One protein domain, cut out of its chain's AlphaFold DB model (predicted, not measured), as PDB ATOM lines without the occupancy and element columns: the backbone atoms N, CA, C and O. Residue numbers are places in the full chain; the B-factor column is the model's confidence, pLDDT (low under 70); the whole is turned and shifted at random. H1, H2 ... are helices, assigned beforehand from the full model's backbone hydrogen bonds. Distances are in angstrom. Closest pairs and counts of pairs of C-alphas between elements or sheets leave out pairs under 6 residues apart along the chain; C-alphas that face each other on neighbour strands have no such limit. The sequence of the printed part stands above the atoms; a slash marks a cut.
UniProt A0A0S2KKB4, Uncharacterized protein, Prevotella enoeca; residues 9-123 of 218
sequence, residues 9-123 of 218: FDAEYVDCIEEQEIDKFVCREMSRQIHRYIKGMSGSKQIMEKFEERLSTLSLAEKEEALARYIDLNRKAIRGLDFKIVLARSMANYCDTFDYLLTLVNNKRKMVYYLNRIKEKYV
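This is residues 9 to 123 of the 218 residues of an uncharacterized protein of Prevotella enoeca (UniProt A0A0S2KKB4). The long helix H2 runs as a spine, with shorter helices packed on it. H3 folds back beside its last part, H4 and H6 cross it, H7 folds back along H6, and H8 crosses H6 to reach H4. The printed part, 115 residues with eight named helices, H1 to H8 in order, and no named strand, is all helix. It is compact, with a radius of gyration of the C-alphas of 15.1 A, and spans 49 by 28 by 25 A.

H2, residues 16 to 40, is the hub. H6, residues 83 to 94, touches it at a steep tilt of 55 degrees; the closest C-alphas, of Phe 25 and Ser 90, are 4.8 A apart. H4, residues 60 to 73, touches residues 24 to 31 of H2 alone, closest at C-alphas Cys 27 and Glu 64, 6.2 A. H3, residues 45 to 57, forms a hairpin with H2, C-alphas Ile 38 and Met 48 closest at 6.7 A. H5, residues 75 to 78, touches H2, closest at C-alphas Tyr 37 and Ala 77, 5.6 A. H7, residues 98 to 106, forms a hairpin with H6. H8, residues 108 to 122, touches H4 with residues 121 to 122 alone, C-alphas Ala 68 and Tyr 122 closest at 4.3 A. H1, residues 9 to 12, touches no helix. Every O i to N i+4 pair is within hydrogen-bond range in H2, H4, H6, H7 and H8, and 8 of 9 in H3; H1 and H5 are too short for one.

H2 is 35.8 A long, from C-alpha 16 at (-41.431, 26.425, 13.519). H8, 21.2 A, ends at C-alpha 122 at (-42.644, 14.974, -2.286).

The C-alphas of Phe 9 and Ser 44 are farthest apart, 50.4 A. The printed part has no cut, and its links are tight. Residues 10 to 11 and 42 to 44 have pLDDT under 70.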
ATOM      1  N   PHE A   9     -27.866  28.165  19.732       71.56
ATOM      2  CA  PHE A   9     -29.208  28.608  19.350       71.56
ATOM      3  C   PHE A   9     -29.341  28.725  17.830       71.56
ATOM      4  O   PHE A   9     -30.147  28.025  17.234       71.56
ATOM      5  N   ASP A  10     -28.466  29.489  17.177       66.25
ATOM      6  CA  ASP A  10     -28.512  29.679  15.719       66.25
ATOM      7  C   ASP A  10     -28.221  28.397  14.912       66.25
ATOM      8  O   ASP A  10     -28.476  28.335  13.706       66.25
ATOM      9  N   ALA A  11     -27.647  27.381  15.561       66.75
ATOM     10  CA  ALA A  11     -27.236  26.126  14.943       66.75
ATOM     11  C   ALA A  11     -28.266  24.997  15.102       66.75
ATOM     12  O   ALA A  11     -28.414  24.199  14.177       66.75
ATOM     13  N   GLU A  12     -28.936  24.927  16.254       71.75
ATOM     14  CA  GLU A  12     -29.799  23.816  16.679       71.75
ATOM     15  C   GLU A  12     -31.271  24.232  16.829       71.75
ATOM     16  O   GLU A  12     -32.153  23.371  16.852       71.75
ATOM     17  N   TYR A  13     -31.569  25.535  16.928       77.75
ATOM     18  CA  TYR A  13     -32.947  26.016  16.957       77.75
ATOM     19  C   TYR A  13     -33.561  25.980  15.558       77.75
ATOM     20  O   TYR A  13     -33.052  26.562  14.597       77.75
ATOM     21  N   VAL A  14     -34.705  25.315  15.477       74.81
ATOM     22  CA  VAL A  14     -35.555  25.280  14.296       74.81
ATOM     23  C   VAL A  14     -36.768  26.153  14.584       74.81
ATOM     24  O   VAL A  14     -37.575  25.835  15.459       74.81
ATOM     25  N   ASP A  15     -36.880  27.268  13.864       85.31
ATOM     26  CA  ASP A  15     -38.043  28.145  13.954       85.31
ATOM     27  C   ASP A  15     -39.236  27.479  13.258       85.31
ATOM     28  O   ASP A  15     -39.260  27.324  12.035       85.31
ATOM     29  N   CYS A  16     -40.242  27.088  14.040       88.75
ATOM     30  CA  CYS A  16     -41.431  26.425  13.519       88.75
ATOM     31  C   CYS A  16     -42.246  27.314  12.566       88.75
ATOM     32  O   CYS A  16     -42.944  26.777  11.707       88.75
ATOM     33  N   ILE A  17     -42.152  28.643  12.678       92.06
ATOM     34  CA  ILE A  17     -42.811  29.580  11.760       92.06
ATOM     35  C   ILE A  17     -42.064  29.602  10.426       92.06
ATOM     36  O   ILE A  17     -42.699  29.499   9.374       92.06
ATOM     37  N   GLU A  18     -40.729  29.680  10.460       93.38
ATOM     38  CA  GLU A  18     -39.883  29.575   9.264       93.38
ATOM     39  C   GLU A  18     -40.189  28.283   8.499       93.38
ATOM     40  O   GLU A  18     -40.430  28.321   7.292       93.38
ATOM     41  N   GLU A  19     -40.257  27.147   9.198       94.50
ATOM     42  CA  GLU A  19     -40.582  25.870   8.566       94.50
ATOM     43  C   GLU A  19     -41.956  25.862   7.908       94.50
ATOM     44  O   GLU A  19     -42.084  25.445   6.759       94.50
ATOM     45  N   GLN A  20     -42.986  26.303   8.635       94.88
ATOM     46  CA  GLN A  20     -44.363  26.292   8.149       94.88
ATOM     47  C   GLN A  20     -44.527  27.177   6.912       94.88
ATOM     48  O   GLN A  20     -45.175  26.774   5.941       94.88
ATOM     49  N   GLU A  21     -43.919  28.363   6.913       96.50
ATOM     50  CA  GLU A  21     -43.992  29.276   5.776       96.50
ATOM     51  C   GLU A  21     -43.152  28.778   4.593       96.50
ATOM     52  O   GLU A  21     -43.640  28.785   3.458       96.50
ATOM     53  N   ILE A  22     -41.945  28.251   4.822       96.88
ATOM     54  CA  ILE A  22     -41.150  27.637   3.747       96.88
ATOM     55  C   ILE A  22     -41.892  26.442   3.141       96.88
ATOM     56  O   ILE A  22     -41.985  26.365   1.916       96.88
ATOM     57  N   ASP A  23     -42.474  25.553   3.951       96.81
ATOM     58  CA  ASP A  23     -43.261  24.404   3.485       96.81
ATOM     59  C   ASP A  23     -44.446  24.851   2.616       96.81
ATOM     60  O   ASP A  23     -44.662  24.337   1.516       96.81
ATOM     61  N   LYS A  24     -45.177  25.880   3.052       97.25
ATOM     62  CA  LYS A  24     -46.267  26.498   2.287       97.25
ATOM     63  C   LYS A  24     -45.793  27.040   0.938       97.25
ATOM     64  O   LYS A  24     -46.455  26.808  -0.079       97.25
ATOM     65  N   PHE A  25     -44.661  27.743   0.880       98.19
ATOM     66  CA  PHE A  25     -44.127  28.245  -0.389       98.19
ATOM     67  C   PHE A  25     -43.579  27.128  -1.282       98.19
ATOM     68  O   PHE A  25     -43.793  27.162  -2.493       98.19
ATOM     69  N   VAL A  26     -42.948  26.101  -0.706       98.38
ATOM     70  CA  VAL A  26     -42.548  24.886  -1.432       98.38
ATOM     71  C   VAL A  26     -43.772  24.214  -2.042       98.38
ATOM     72  O   VAL A  26     -43.752  23.916  -3.232       98.38
ATOM     73  N   CYS A  27     -44.852  24.026  -1.285       97.69
ATOM     74  CA  CYS A  27     -46.087  23.427  -1.790       97.69
ATOM     75  C   CYS A  27     -46.630  24.185  -3.007       97.69
ATOM     76  O   CYS A  27     -47.012  23.568  -4.006       97.69
ATOM     77  N   ARG A  28     -46.595  25.523  -2.974       96.38
ATOM     78  CA  ARG A  28     -46.967  26.364  -4.122       96.38
ATOM     79  C   ARG A  28     -46.034  26.158  -5.315       96.38
ATOM     80  O   ARG A  28     -46.508  26.045  -6.443       96.38
ATOM     81  N   GLU A  29     -44.726  26.083  -5.086       96.94
ATOM     82  CA  GLU A  29     -43.748  25.832  -6.147       96.94
ATOM     83  C   GLU A  29     -43.900  24.437  -6.768       96.94
ATOM     84  O   GLU A  29     -43.792  24.315  -7.990       96.94
ATOM     85  N   MET A  30     -44.191  23.410  -5.966       96.38
ATOM     86  CA  MET A  30     -44.432  22.039  -6.426       96.38
ATOM     87  C   MET A  30     -45.732  21.936  -7.232       96.38
ATOM     88  O   MET A  30     -45.720  21.392  -8.336       96.38
ATOM     89  N   SER A  31     -46.820  22.546  -6.750       93.31
ATOM     90  CA  SER A  31     -48.076  22.677  -7.505       93.31
ATOM     91  C   SER A  31     -47.844  23.376  -8.852       93.31
ATOM     92  O   SER A  31     -48.275  22.887  -9.895       93.31
ATOM     93  N   ARG A  32     -47.044  24.450  -8.870       92.19
ATOM     94  CA  ARG A  32     -46.652  25.149 -10.103       92.19
ATOM     95  C   ARG A  32     -45.824  24.281 -11.058       92.19
ATOM     96  O   ARG A  32     -45.967  24.437 -12.272       92.19
ATOM     97  N   GLN A  33     -44.956  23.396 -10.559       92.12
ATOM     98  CA  GLN A  33     -44.227  22.457 -11.425       92.12
ATOM     99  C   GLN A  33     -45.169  21.447 -12.075       92.12
ATOM    100  O   GLN A  33     -45.077  21.232 -13.282       92.12
ATOM    101  N   ILE A  34     -46.107  20.888 -11.310       89.31
ATOM    102  CA  ILE A  34     -47.097  19.946 -11.839       89.31
ATOM    103  C   ILE A  34     -48.006  20.629 -12.864       89.31
ATOM    104  O   ILE A  34     -48.159  20.113 -13.967       89.31
ATOM    105  N   HIS A  35     -48.492  21.840 -12.581       87.62
ATOM    106  CA  HIS A  35     -49.240  22.648 -13.551       87.62
ATOM    107  C   HIS A  35     -48.481  22.796 -14.883       87.62
ATOM    108  O   HIS A  35     -49.034  22.603 -15.966       87.62
ATOM    109  N   ARG A  36     -47.182  23.124 -14.823       87.25
ATOM    110  CA  ARG A  36     -46.335  23.263 -16.020       87.25
ATOM    111  C   ARG A  36     -46.163  21.947 -16.764       87.25
ATOM    112  O   ARG A  36     -46.156  21.959 -17.992       87.25
ATOM    113  N   TYR A  37     -46.019  20.846 -16.034       87.19
ATOM    114  CA  TYR A  37     -45.919  19.512 -16.610       87.19
ATOM    115  C   TYR A  37     -47.207  19.128 -17.357       87.19
ATOM    116  O   TYR A  37     -47.128  18.789 -18.537       87.19
ATOM    117  N   ILE A  38     -48.381  19.298 -16.736       81.25
ATOM    118  CA  ILE A  38     -49.695  19.040 -17.356       81.25
ATOM    119  C   ILE A  38     -49.850  19.861 -18.643       81.25
ATOM    120  O   ILE A  38     -50.166  19.324 -19.707       81.25
ATOM    121  N   LYS A  39     -49.537  21.162 -18.580       82.19
ATOM    122  CA  LYS A  39     -49.587  22.055 -19.745       82.19
ATOM    123  C   LYS A  39     -48.615  21.639 -20.855       82.19
ATOM    124  O   LYS A  39     -48.945  21.756 -22.032       82.19
ATOM    125  N   GLY A  40     -47.415  21.179 -20.497       81.75
ATOM    126  CA  GLY A  40     -46.384  20.743 -21.444       81.75
ATOM    127  C   GLY A  40     -46.716  19.438 -22.173       81.75
ATOM    128  O   GLY A  40     -46.236  19.232 -23.284       81.75
ATOM    129  N   MET A  41     -47.560  18.589 -21.585       74.44
ATOM    130  CA  MET A  41     -48.018  17.325 -22.177       74.44
ATOM    131  C   MET A  41     -49.216  17.490 -23.128       74.44
ATOM    132  O   MET A  41     -49.808  16.494 -23.535       74.44
ATOM    133  N   SER A  42     -49.588  18.725 -23.487       64.69
ATOM    134  CA  SER A  42     -50.825  19.034 -24.223       64.69
ATOM    135  C   SER A  42     -52.092  18.541 -23.509       64.69
ATOM    136  O   SER A  42     -53.088  18.231 -24.162       64.69
ATOM    137  N   GLY A  43     -52.065  18.475 -22.171       64.38
ATOM    138  CA  GLY A  43     -53.245  18.148 -21.375       64.38
ATOM    139  C   GLY A  43     -54.398  19.106 -21.679       64.38
ATOM    140  O   GLY A  43     -54.185  20.284 -21.988       64.38
ATOM    141  N   SER A  44     -55.637  18.611 -21.616       69.06
ATOM    142  CA  SER A  44     -56.792  19.469 -21.867       69.06
ATOM    143  C   SER A  44     -56.890  20.542 -20.776       69.06
ATOM    144  O   SER A  44     -56.659  20.284 -19.592       69.06
ATOM    145  N   LYS A  45     -57.248  21.770 -21.167       77.44
ATOM    146  CA  LYS A  45     -57.427  22.894 -20.232       77.44
ATOM    147  C   LYS A  45     -58.361  22.527 -19.068       77.44
ATOM    148  O   LYS A  45     -58.088  22.886 -17.932       77.44
ATOM    149  N   GLN A  46     -59.416  21.768 -19.360       76.19
ATOM    150  CA  GLN A  46     -60.396  21.324 -18.370       76.19
ATOM    151  C   GLN A  46     -59.786  20.417 -17.297       76.19
ATOM    152  O   GLN A  46     -60.178  20.489 -16.137       76.19
ATOM    153  N   ILE A  47     -58.839  19.554 -17.667       73.75
ATOM    154  CA  ILE A  47     -58.166  18.657 -16.725       73.75
ATOM    155  C   ILE A  47     -57.263  19.470 -15.784       73.75
ATOM    156  O   ILE A  47     -57.322  19.296 -14.569       73.75
ATOM    157  N   MET A  48     -56.503  20.418 -16.335       77.88
ATOM    158  CA  MET A  48     -55.680  21.343 -15.552       77.88
ATOM    159  C   MET A  48     -56.527  22.163 -14.562       77.88
ATOM    160  O   MET A  48     -56.168  22.272 -13.394       77.88
ATOM    161  N   GLU A  49     -57.663  22.705 -15.008       82.44
ATOM    162  CA  GLU A  49     -58.580  23.474 -14.151       82.44
ATOM    163  C   GLU A  49     -59.164  22.614 -13.021       82.44
ATOM    164  O   GLU A  49     -59.192  23.054 -11.874       82.44
ATOM    165  N   LYS A  50     -59.553  21.361 -13.303       80.88
ATOM    166  CA  LYS A  50     -60.035  20.422 -12.274       80.88
ATOM    167  C   LYS A  50     -58.972  20.100 -11.225       80.88
ATOM    168  O   LYS A  50     -59.299  20.007 -10.042       80.88
ATOM    169  N   PHE A  51     -57.718  19.928 -11.641       82.50
ATOM    170  CA  PHE A  51     -56.601  19.706 -10.721       82.50
ATOM    171  C   PHE A  51     -56.413  20.896  -9.774       82.50
ATOM    172  O   PHE A  51     -56.297  20.722  -8.560       82.50
ATOM    173  N   GLU A  52     -56.423  22.116 -10.315       84.44
ATOM    174  CA  GLU A  52     -56.299  23.344  -9.524       84.44
ATOM    175  C   GLU A  52     -57.478  23.545  -8.571       84.44
ATOM    176  O   GLU A  52     -57.271  23.876  -7.402       84.44
ATOM    177  N   GLU A  53     -58.701  23.299  -9.044       87.12
ATOM    178  CA  GLU A  53     -59.915  23.381  -8.237       87.12
ATOM    179  C   GLU A  53     -59.850  22.403  -7.061       87.12
ATOM    180  O   GLU A  53     -60.028  22.820  -5.916       87.12
ATOM    181  N   ARG A  54     -59.503  21.132  -7.304       84.12
ATOM    182  CA  ARG A  54     -59.361  20.135  -6.231       84.12
ATOM    183  C   ARG A  54     -58.244  20.480  -5.267       84.12
ATOM    184  O   ARG A  54     -58.453  20.397  -4.066       84.12
ATOM    185  N   LEU A  55     -57.080  20.915  -5.748       88.38
ATOM    186  CA  LEU A  55     -56.032  21.365  -4.837       88.38
ATOM    187  C   LEU A  55     -56.513  22.536  -3.983       88.38
ATOM    188  O   LEU A  55     -56.171  22.591  -2.810       88.38
ATOM    189  N   SER A  56     -57.298  23.471  -4.522       88.69
ATOM    190  CA  SER A  56     -57.705  24.679  -3.795       88.69
ATOM    191  C   SER A  56     -58.514  24.395  -2.524       88.69
ATOM    192  O   SER A  56     -58.388  25.157  -1.563       88.69
ATOM    193  N   THR A  57     -59.256  23.284  -2.483       90.62
ATOM    194  CA  THR A  57     -60.106  22.887  -1.349       90.62
ATOM    195  C   THR A  57     -59.344  22.187  -0.223       90.62
ATOM    196  O   THR A  57     -59.870  22.071   0.882       90.62
ATOM    197  N   LEU A  58     -58.106  21.754  -0.475       91.75
ATOM    198  CA  LEU A  58     -57.290  20.995   0.470       91.75
ATOM    199  C   LEU A  58     -56.517  21.903   1.444       91.75
ATOM    200  O   LEU A  58     -56.019  22.984   1.085       91.75
ATOM    201  N   SER A  59     -56.339  21.422   2.676       94.44
ATOM    202  CA  SER A  59     -55.373  21.970   3.634       94.44
ATOM    203  C   SER A  59     -53.936  21.832   3.116       94.44
ATOM    204  O   SER A  59     -53.674  21.131   2.138       94.44
ATOM    205  N   LEU A  60     -52.971  22.500   3.758       91.69
ATOM    206  CA  LEU A  60     -51.568  22.393   3.343       91.69
ATOM    207  C   LEU A  60     -51.088  20.934   3.365       91.69
ATOM    208  O   LEU A  60     -50.591  20.461   2.354       91.69
ATOM    209  N   ALA A  61     -51.302  20.210   4.466       93.56
ATOM    210  CA  ALA A  61     -50.865  18.819   4.591       93.56
ATOM    211  C   ALA A  61     -51.490  17.908   3.518       93.56
ATOM    212  O   ALA A  61     -50.796  17.095   2.911       93.56
ATOM    213  N   GLU A  62     -52.782  18.084   3.236       93.56
ATOM    214  CA  GLU A  62     -53.479  17.330   2.189       93.56
ATOM    215  C   GLU A  62     -52.959  17.672   0.786       93.56
ATOM    216  O   GLU A  62     -52.821  16.780  -0.047       93.56
ATOM    217  N   LYS A  63     -52.608  18.940   0.520       94.06
ATOM    218  CA  LYS A  63     -51.946  19.331  -0.735       94.06
ATOM    219  C   LYS A  63     -50.601  18.641  -0.882       94.06
ATOM    220  O   LYS A  63     -50.312  18.120  -1.951       94.06
ATOM    221  N   GLU A  64     -49.772  18.641   0.159       94.81
ATOM    222  CA  GLU A  64     -48.456  17.995   0.104       94.81
ATOM    223  C   GLU A  64     -48.584  16.500  -0.210       94.81
ATOM    224  O   GLU A  64     -47.884  16.000  -1.091       94.81
ATOM    225  N   GLU A  65     -49.532  15.816   0.435       92.00
ATOM    226  CA  GLU A  65     -49.843  14.406   0.183       92.00
ATOM    227  C   GLU A  65     -50.332  14.169  -1.255       92.00
ATOM    228  O   GLU A  65     -49.806  13.306  -1.960       92.00
ATOM    229  N   ALA A  66     -51.289  14.971  -1.729       89.94
ATOM    230  CA  ALA A  66     -51.819  14.877  -3.087       89.94
ATOM    231  C   ALA A  66     -50.731  15.096  -4.153       89.94
ATOM    232  O   ALA A  66     -50.650  14.355  -5.134       89.94
ATOM    233  N   LEU A  67     -49.859  16.089  -3.950       92.44
ATOM    234  CA  LEU A  67     -48.740  16.374  -4.849       92.44
ATOM    235  C   LEU A  67     -47.699  15.246  -4.826       92.44
ATOM    236  O   LEU A  67     -47.178  14.891  -5.881       92.44
ATOM    237  N   ALA A  68     -47.406  14.659  -3.662       93.25
ATOM    238  CA  ALA A  68     -46.485  13.528  -3.552       93.25
ATOM    239  C   ALA A  68     -47.005  12.292  -4.301       93.25
ATOM    240  O   ALA A  68     -46.266  11.693  -5.083       93.25
ATOM    241  N   ARG A  69     -48.295  11.963  -4.141       88.50
ATOM    242  CA  ARG A  69     -48.961  10.886  -4.894       88.50
ATOM    243  C   ARG A  69     -48.928  11.143  -6.396       88.50
ATOM    244  O   ARG A  69     -48.577  10.253  -7.170       88.50
ATOM    245  N   TYR A  70     -49.214  12.378  -6.815       87.94
ATOM    246  CA  TYR A  70     -49.110  12.762  -8.220       87.94
ATOM    247  C   TYR A  70     -47.701  12.518  -8.767       87.94
ATOM    248  O   TYR A  70     -47.554  11.971  -9.856       87.94
ATOM    249  N   ILE A  71     -46.664  12.913  -8.022       91.12
ATOM    250  CA  ILE A  71     -45.256  12.752  -8.413       91.12
ATOM    251  C   ILE A  71     -44.853  11.281  -8.484       91.12
ATOM    252  O   ILE A  71     -44.086  10.914  -9.374       91.12
ATOM    253  N   ASP A  72     -45.354  10.436  -7.587       89.81
ATOM    254  CA  ASP A  72     -45.066   9.006  -7.621       89.81
ATOM    255  C   ASP A  72     -45.590   8.335  -8.893       89.81
ATOM    256  O   ASP A  72     -44.844   7.628  -9.583       89.81
ATOM    257  N   LEU A  73     -46.831   8.650  -9.268       84.62
ATOM    258  CA  LEU A  73     -47.433   8.184 -10.513       84.62
ATOM    259  C   LEU A  73     -46.796   8.873 -11.735       84.62
ATOM    260  O   LEU A  73     -46.531   8.252 -12.756       84.62
ATOM    261  N   ASN A  74     -46.450  10.154 -11.637       85.31
ATOM    262  CA  ASN A  74     -45.905  10.944 -12.739       85.31
ATOM    263  C   ASN A  74     -44.461  11.361 -12.472       85.31
ATOM    264  O   ASN A  74     -44.134  12.545 -12.497       85.31
ATOM    265  N   ARG A  75     -43.546  10.398 -12.296       89.25
ATOM    266  CA  ARG A  75     -42.135  10.683 -11.937       89.25
ATOM    267  C   ARG A  75     -41.424  11.647 -12.892       89.25
ATOM    268  O   ARG A  75     -40.467  12.321 -12.515       89.25
ATOM    269  N   LYS A  76     -41.897  11.747 -14.140       88.50
ATOM    270  CA  LYS A  76     -41.405  12.709 -15.140       88.50
ATOM    271  C   LYS A  76     -41.709  14.171 -14.781       88.50
ATOM    272  O   LYS A  76     -40.958  15.033 -15.225       88.50
ATOM    273  N   ALA A  77     -42.719  14.447 -13.955       88.56
ATOM    274  CA  ALA A  77     -43.098  15.792 -13.519       88.56
ATOM    275  C   ALA A  77     -41.977  16.522 -12.766       88.56
ATOM    276  O   ALA A  77     -41.890  17.745 -12.820       88.56
ATOM    277  N   ILE A  78     -41.085  15.773 -12.110       93.06
ATOM    278  CA  ILE A  78     -39.909  16.324 -11.420       93.06
ATOM    279  C   ILE A  78     -38.590  15.986 -12.125       93.06
ATOM    280  O   ILE A  78     -37.508  16.266 -11.606       93.06
ATOM    281  N   ARG A  79     -38.634  15.379 -13.317       90.06
ATOM    282  CA  ARG A  79     -37.419  15.019 -14.052       90.06
ATOM    283  C   ARG A  79     -36.713  16.290 -14.524       90.06
ATOM    284  O   ARG A  79     -37.246  17.041 -15.331       90.06
ATOM    285  N   GLY A  80     -35.487  16.497 -14.045       89.06
ATOM    286  CA  GLY A  80     -34.704  17.701 -14.340       89.06
ATOM    287  C   GLY A  80     -35.074  18.918 -13.484       89.06
ATOM    288  O   GLY A  80     -34.525  19.995 -13.708       89.06
ATOM    289  N   LEU A  81     -35.966  18.766 -12.497       94.19
ATOM    290  CA  LEU A  81     -36.263  19.815 -11.527       94.19
ATOM    291  C   LEU A  81     -35.079  20.001 -10.568       94.19
ATOM    292  O   LEU A  81     -34.679  19.066  -9.873       94.19
ATOM    293  N   ASP A  82     -34.551  21.222 -10.485       96.31
ATOM    294  CA  ASP A  82     -33.572  21.580  -9.459       96.31
ATOM    295  C   ASP A  82     -34.282  22.038  -8.177       96.31
ATOM    296  O   ASP A  82     -34.781  23.164  -8.074       96.31
ATOM    297  N   PHE A  83     -34.299  21.163  -7.170       96.88
ATOM    298  CA  PHE A  83     -34.874  21.455  -5.856       96.88
ATOM    299  C   PHE A  83     -34.188  22.620  -5.128       96.88
ATOM    300  O   PHE A  83     -34.819  23.247  -4.281       96.88
ATOM    301  N   LYS A  84     -32.943  22.977  -5.470       97.44
ATOM    302  CA  LYS A  84     -32.296  24.177  -4.914       97.44
ATOM    303  C   LYS A  84     -32.981  25.446  -5.394       97.44
ATOM    304  O   LYS A  84     -33.113  26.385  -4.621       97.44
ATOM    305  N   ILE A  85     -33.449  25.466  -6.640       96.94
ATOM    306  CA  ILE A  85     -34.194  26.602  -7.191       96.94
ATOM    307  C   ILE A  85     -35.596  26.681  -6.585       96.94
ATOM    308  O   ILE A  85     -36.071  27.784  -6.319       96.94
ATOM    309  N   VAL A  86     -36.242  25.534  -6.345       97.81
ATOM    310  CA  VAL A  86     -37.509  25.471  -5.591       97.81
ATOM    311  C   VAL A  86     -37.309  26.093  -4.211       97.81
ATOM    312  O   VAL A  86     -37.989  27.056  -3.870       97.81
ATOM    313  N   LEU A  87     -36.311  25.614  -3.465       98.12
ATOM    314  CA  LEU A  87     -36.021  26.104  -2.124       98.12
ATOM    315  C   LEU A  87     -35.649  27.591  -2.108       98.12
ATOM    316  O   LEU A  87     -36.191  28.340  -1.306       98.12
ATOM    317  N   ALA A  88     -34.778  28.040  -3.015       97.31
ATOM    318  CA  ALA A  88     -34.363  29.438  -3.081       97.31
ATOM    319  C   ALA A  88     -35.546  30.380  -3.351       97.31
ATOM    320  O   ALA A  88     -35.627  31.447  -2.748       97.31
ATOM    321  N   ARG A  89     -36.494  29.987  -4.215       97.62
ATOM    322  CA  ARG A  89     -37.726  30.760  -4.437       97.62
ATOM    323  C   ARG A  89     -38.631  30.745  -3.215       97.62
ATOM    324  O   ARG A  89     -39.193  31.786  -2.891       97.62
ATOM    325  N   SER A  90     -38.769  29.611  -2.536       98.12
ATOM    326  CA  SER A  90     -39.566  29.527  -1.310       98.12
ATOM    327  C   SER A  90     -38.997  30.404  -0.197       98.12
ATOM    328  O   SER A  90     -39.733  31.190   0.388       98.12
ATOM    329  N   MET A  91     -37.681  30.355   0.018       97.44
ATOM    330  CA  MET A  91     -36.970  31.236   0.948       97.44
ATOM    331  C   MET A  91     -37.136  32.710   0.566       97.44
ATOM    332  O   MET A  91     -37.428  33.532   1.424       97.44
ATOM    333  N   ALA A  92     -37.035  33.048  -0.722       97.56
ATOM    334  CA  ALA A  92     -37.237  34.419  -1.188       97.56
ATOM    335  C   ALA A  92     -38.662  34.945  -0.956       97.56
ATOM    336  O   ALA A  92     -38.825  36.144  -0.775       97.56
ATOM    337  N   ASN A  93     -39.683  34.081  -0.962       97.38
ATOM    338  CA  ASN A  93     -41.048  34.487  -0.615       97.38
ATOM    339  C   ASN A  93     -41.266  34.616   0.902       97.38
ATOM    340  O   ASN A  93     -42.175  35.328   1.313       97.38
ATOM    341  N   TYR A  94     -40.470  33.915   1.711       96.44
ATOM    342  CA  TYR A  94     -40.515  33.998   3.169       96.44
ATOM    343  C   TYR A  94     -39.769  35.228   3.713       96.44
ATOM    344  O   TYR A  94     -40.204  35.826   4.690       96.44
ATOM    345  N   CYS A  95     -38.646  35.610   3.102       95.19
ATOM    346  CA  CYS A  95     -37.823  36.718   3.582       95.19
ATOM    347  C   CYS A  95     -38.389  38.095   3.192       95.19
ATOM    348  O   CYS A  95     -38.620  38.360   2.014       95.19
ATOM    349  N   ASP A  96     -38.458  39.020   4.154       93.56
ATOM    350  CA  ASP A  96     -38.841  40.424   3.910       93.56
ATOM    351  C   ASP A  96     -37.690  41.300   3.381       93.56
ATOM    352  O   ASP A  96     -37.916  42.386   2.844       93.56
ATOM    353  N   THR A  97     -36.435  40.857   3.534       96.50
ATOM    354  CA  THR A  97     -35.245  41.600   3.091       96.50
ATOM    355  C   THR A  97     -34.279  40.723   2.305       96.50
ATOM    356  O   THR A  97     -34.140  39.520   2.543       96.50
ATOM    357  N   PHE A  98     -33.564  41.350   1.368       96.12
ATOM    358  CA  PHE A  98     -32.553  40.664   0.565       96.12
ATOM    359  C   PHE A  98     -31.364  40.185   1.411       96.12
ATOM    360  O   PHE A  98     -30.867  39.081   1.198       96.12
ATOM    361  N   ASP A  99     -30.950  40.963   2.414       97.06
ATOM    362  CA  ASP A  99     -29.864  40.580   3.322       97.06
ATOM    363  C   ASP A  99     -30.220  39.334   4.145       97.06
ATOM    364  O   ASP A  99     -29.388  38.437   4.328       97.06
ATOM    365  N   TYR A 100     -31.477  39.227   4.592       93.56
ATOM    366  CA  TYR A 100     -31.942  38.031   5.287       93.56
ATOM    367  C   TYR A 100     -32.019  36.823   4.348       93.56
ATOM    368  O   TYR A 100     -31.555  35.741   4.708       93.56
ATOM    369  N   LEU A 101     -32.481  37.010   3.106       96.06
ATOM    370  CA  LEU A 101     -32.443  35.960   2.085       96.06
ATOM    371  C   LEU A 101     -31.016  35.450   1.841       96.06
ATOM    372  O   LEU A 101     -30.793  34.240   1.802       96.06
ATOM    373  N   LEU A 102     -30.040  36.354   1.698       96.94
ATOM    374  CA  LEU A 102     -28.635  35.980   1.539       96.94
ATOM    375  C   LEU A 102     -28.121  35.208   2.754       96.94
ATOM    376  O   LEU A 102     -27.406  34.221   2.586       96.94
ATOM    377  N   THR A 103     -28.496  35.623   3.963       93.44
ATOM    378  CA  THR A 103     -28.141  34.912   5.197       93.44
ATOM    379  C   THR A 103     -28.701  33.487   5.186       93.44
ATOM    380  O   THR A 103     -27.971  32.527   5.439       93.44
ATOM    381  N   LEU A 104     -29.974  33.334   4.817       92.00
ATOM    382  CA  LEU A 104     -30.680  32.057   4.819       92.00
ATOM    383  C   LEU A 104     -30.152  31.091   3.743       92.00
ATOM    384  O   LEU A 104     -29.840  29.941   4.047       92.00
ATOM    385  N   VAL A 105     -29.970  31.565   2.506       94.56
ATOM    386  CA  VAL A 105     -29.484  30.752   1.373       94.56
ATOM    387  C   VAL A 105     -28.015  30.352   1.536       94.56
ATOM    388  O   VAL A 105     -27.618  29.268   1.106       94.56
ATOM    389  N   ASN A 106     -27.192  31.189   2.176       94.88
ATOM    390  CA  ASN A 106     -25.789  30.855   2.441       94.88
ATOM    391  C   ASN A 106     -25.601  29.958   3.676       94.88
ATOM    392  O   ASN A 106     -24.520  29.386   3.859       94.88
ATOM    393  N   ASN A 107     -26.637  29.765   4.498       93.31
ATOM    394  CA  ASN A 107     -26.594  28.811   5.599       93.31
ATOM    395  C   ASN A 107     -26.674  27.370   5.061       93.31
ATOM    396  O   ASN A 107     -27.745  26.813   4.818       93.31
ATOM    397  N   LYS A 108     -25.507  26.731   4.912       93.31
ATOM    398  CA  LYS A 108     -25.387  25.365   4.373       93.31
ATOM    399  C   LYS A 108     -26.199  24.329   5.152       93.31
ATOM    400  O   LYS A 108     -26.736  23.415   4.533       93.31
ATOM    401  N   ARG A 109     -26.285  24.452   6.483       91.25
ATOM    402  CA  ARG A 109     -27.034  23.501   7.321       91.25
ATOM    403  C   ARG A 109     -28.527  23.607   7.041       91.25
ATOM    404  O   ARG A 109     -29.138  22.594   6.716       91.25
ATOM    405  N   LYS A 110     -29.078  24.827   7.047       92.00
ATOM    406  CA  LYS A 110     -30.483  25.075   6.689       92.00
ATOM    407  C   LYS A 110     -30.793  24.637   5.257       92.00
ATOM    408  O   LYS A 110     -31.796  23.973   5.027       92.00
ATOM    409  N   MET A 111     -29.905  24.914   4.301       95.31
ATOM    410  CA  MET A 111     -30.087  24.456   2.919       95.31
ATOM    411  C   MET A 111     -30.172  22.931   2.812       95.31
ATOM    412  O   MET A 111     -31.061  22.421   2.137       95.31
ATOM    413  N   VAL A 112     -29.279  22.188   3.472       95.69
ATOM    414  CA  VAL A 112     -29.337  20.715   3.486       95.69
ATOM    415  C   VAL A 112     -30.608  20.227   4.176       95.69
ATOM    416  O   VAL A 112     -31.288  19.359   3.633       95.69
ATOM    417  N   TYR A 113     -30.945  20.814   5.324       94.81
ATOM    418  CA  TYR A 113     -32.142  20.487   6.090       94.81
ATOM    419  C   TYR A 113     -33.414  20.609   5.240       94.81
ATOM    420  O   TYR A 113     -34.115  19.622   5.022       94.81
ATOM    421  N   TYR A 114     -33.661  21.789   4.668       96.88
ATOM    422  CA  TYR A 114     -34.854  22.024   3.862       96.88
ATOM    423  C   TYR A 114     -34.854  21.214   2.564       96.88
ATOM    424  O   TYR A 114     -35.903  20.733   2.152       96.88
ATOM    425  N   LEU A 115     -33.702  20.990   1.920       97.75
ATOM    426  CA  LEU A 115     -33.648  20.130   0.731       97.75
ATOM    427  C   LEU A 115     -34.042  18.682   1.038       97.75
ATOM    428  O   LEU A 115     -34.752  18.074   0.235       97.75
ATOM    429  N   ASN A 116     -33.584  18.129   2.162       97.06
ATOM    430  CA  ASN A 116     -33.974  16.783   2.582       97.06
ATOM    431  C   ASN A 116     -35.462  16.742   2.923       97.06
ATOM    432  O   ASN A 116     -36.172  15.899   2.383       97.06
ATOM    433  N   ARG A 117     -35.952  17.728   3.680       96.31
ATOM    434  CA  ARG A 117     -37.372  17.859   4.021       96.31
ATOM    435  C   ARG A 117     -38.272  17.911   2.784       96.31
ATOM    436  O   ARG A 117     -39.269  17.199   2.718       96.31
ATOM    437  N   ILE A 118     -37.911  18.699   1.765       97.50
ATOM    438  CA  ILE A 118     -38.649  18.743   0.491       97.50
ATOM    439  C   ILE A 118     -38.665  17.354  -0.157       97.50
ATOM    440  O   ILE A 118     -39.714  16.867  -0.571       97.50
ATOM    441  N   LYS A 119     -37.513  16.683  -0.248       96.00
ATOM    442  CA  LYS A 119     -37.446  15.356  -0.871       96.00
ATOM    443  C   LYS A 119     -38.279  14.323  -0.114       96.00
ATOM    444  O   LYS A 119     -39.024  13.591  -0.748       96.00
ATOM    445  N   GLU A 120     -38.215  14.305   1.211       95.62
ATOM    446  CA  GLU A 120     -38.999  13.399   2.061       95.62
ATOM    447  C   GLU A 120     -40.512  13.632   1.927       95.62
ATOM    448  O   GLU A 120     -41.310  12.689   1.960       95.62
ATOM    449  N   LYS A 121     -40.932  14.887   1.736       96.00
ATOM    450  CA  LYS A 121     -42.344  15.220   1.524       96.00
ATOM    451  C   LYS A 121     -42.864  14.808   0.151       96.00
ATOM    452  O   LYS A 121     -43.954  14.259   0.079       96.00
ATOM    453  N   TYR A 122     -42.110  15.061  -0.918       96.44
ATOM    454  CA  TYR A 122     -42.644  14.974  -2.286       96.44
ATOM    455  C   TYR A 122     -42.107  13.802  -3.116       96.44
ATOM    456  O   TYR A 122     -42.728  13.429  -4.108       96.44
ATOM    457  N   VAL A 123     -40.964  13.216  -2.753       95.38
ATOM    458  CA  VAL A 123     -40.325  12.113  -3.493       95.38
ATOM    459  C   VAL A 123     -40.601  10.799  -2.764       95.38
ATOM    460  O   VAL A 123     -39.727  10.215  -2.128       95.38
TER     461      VAL A 123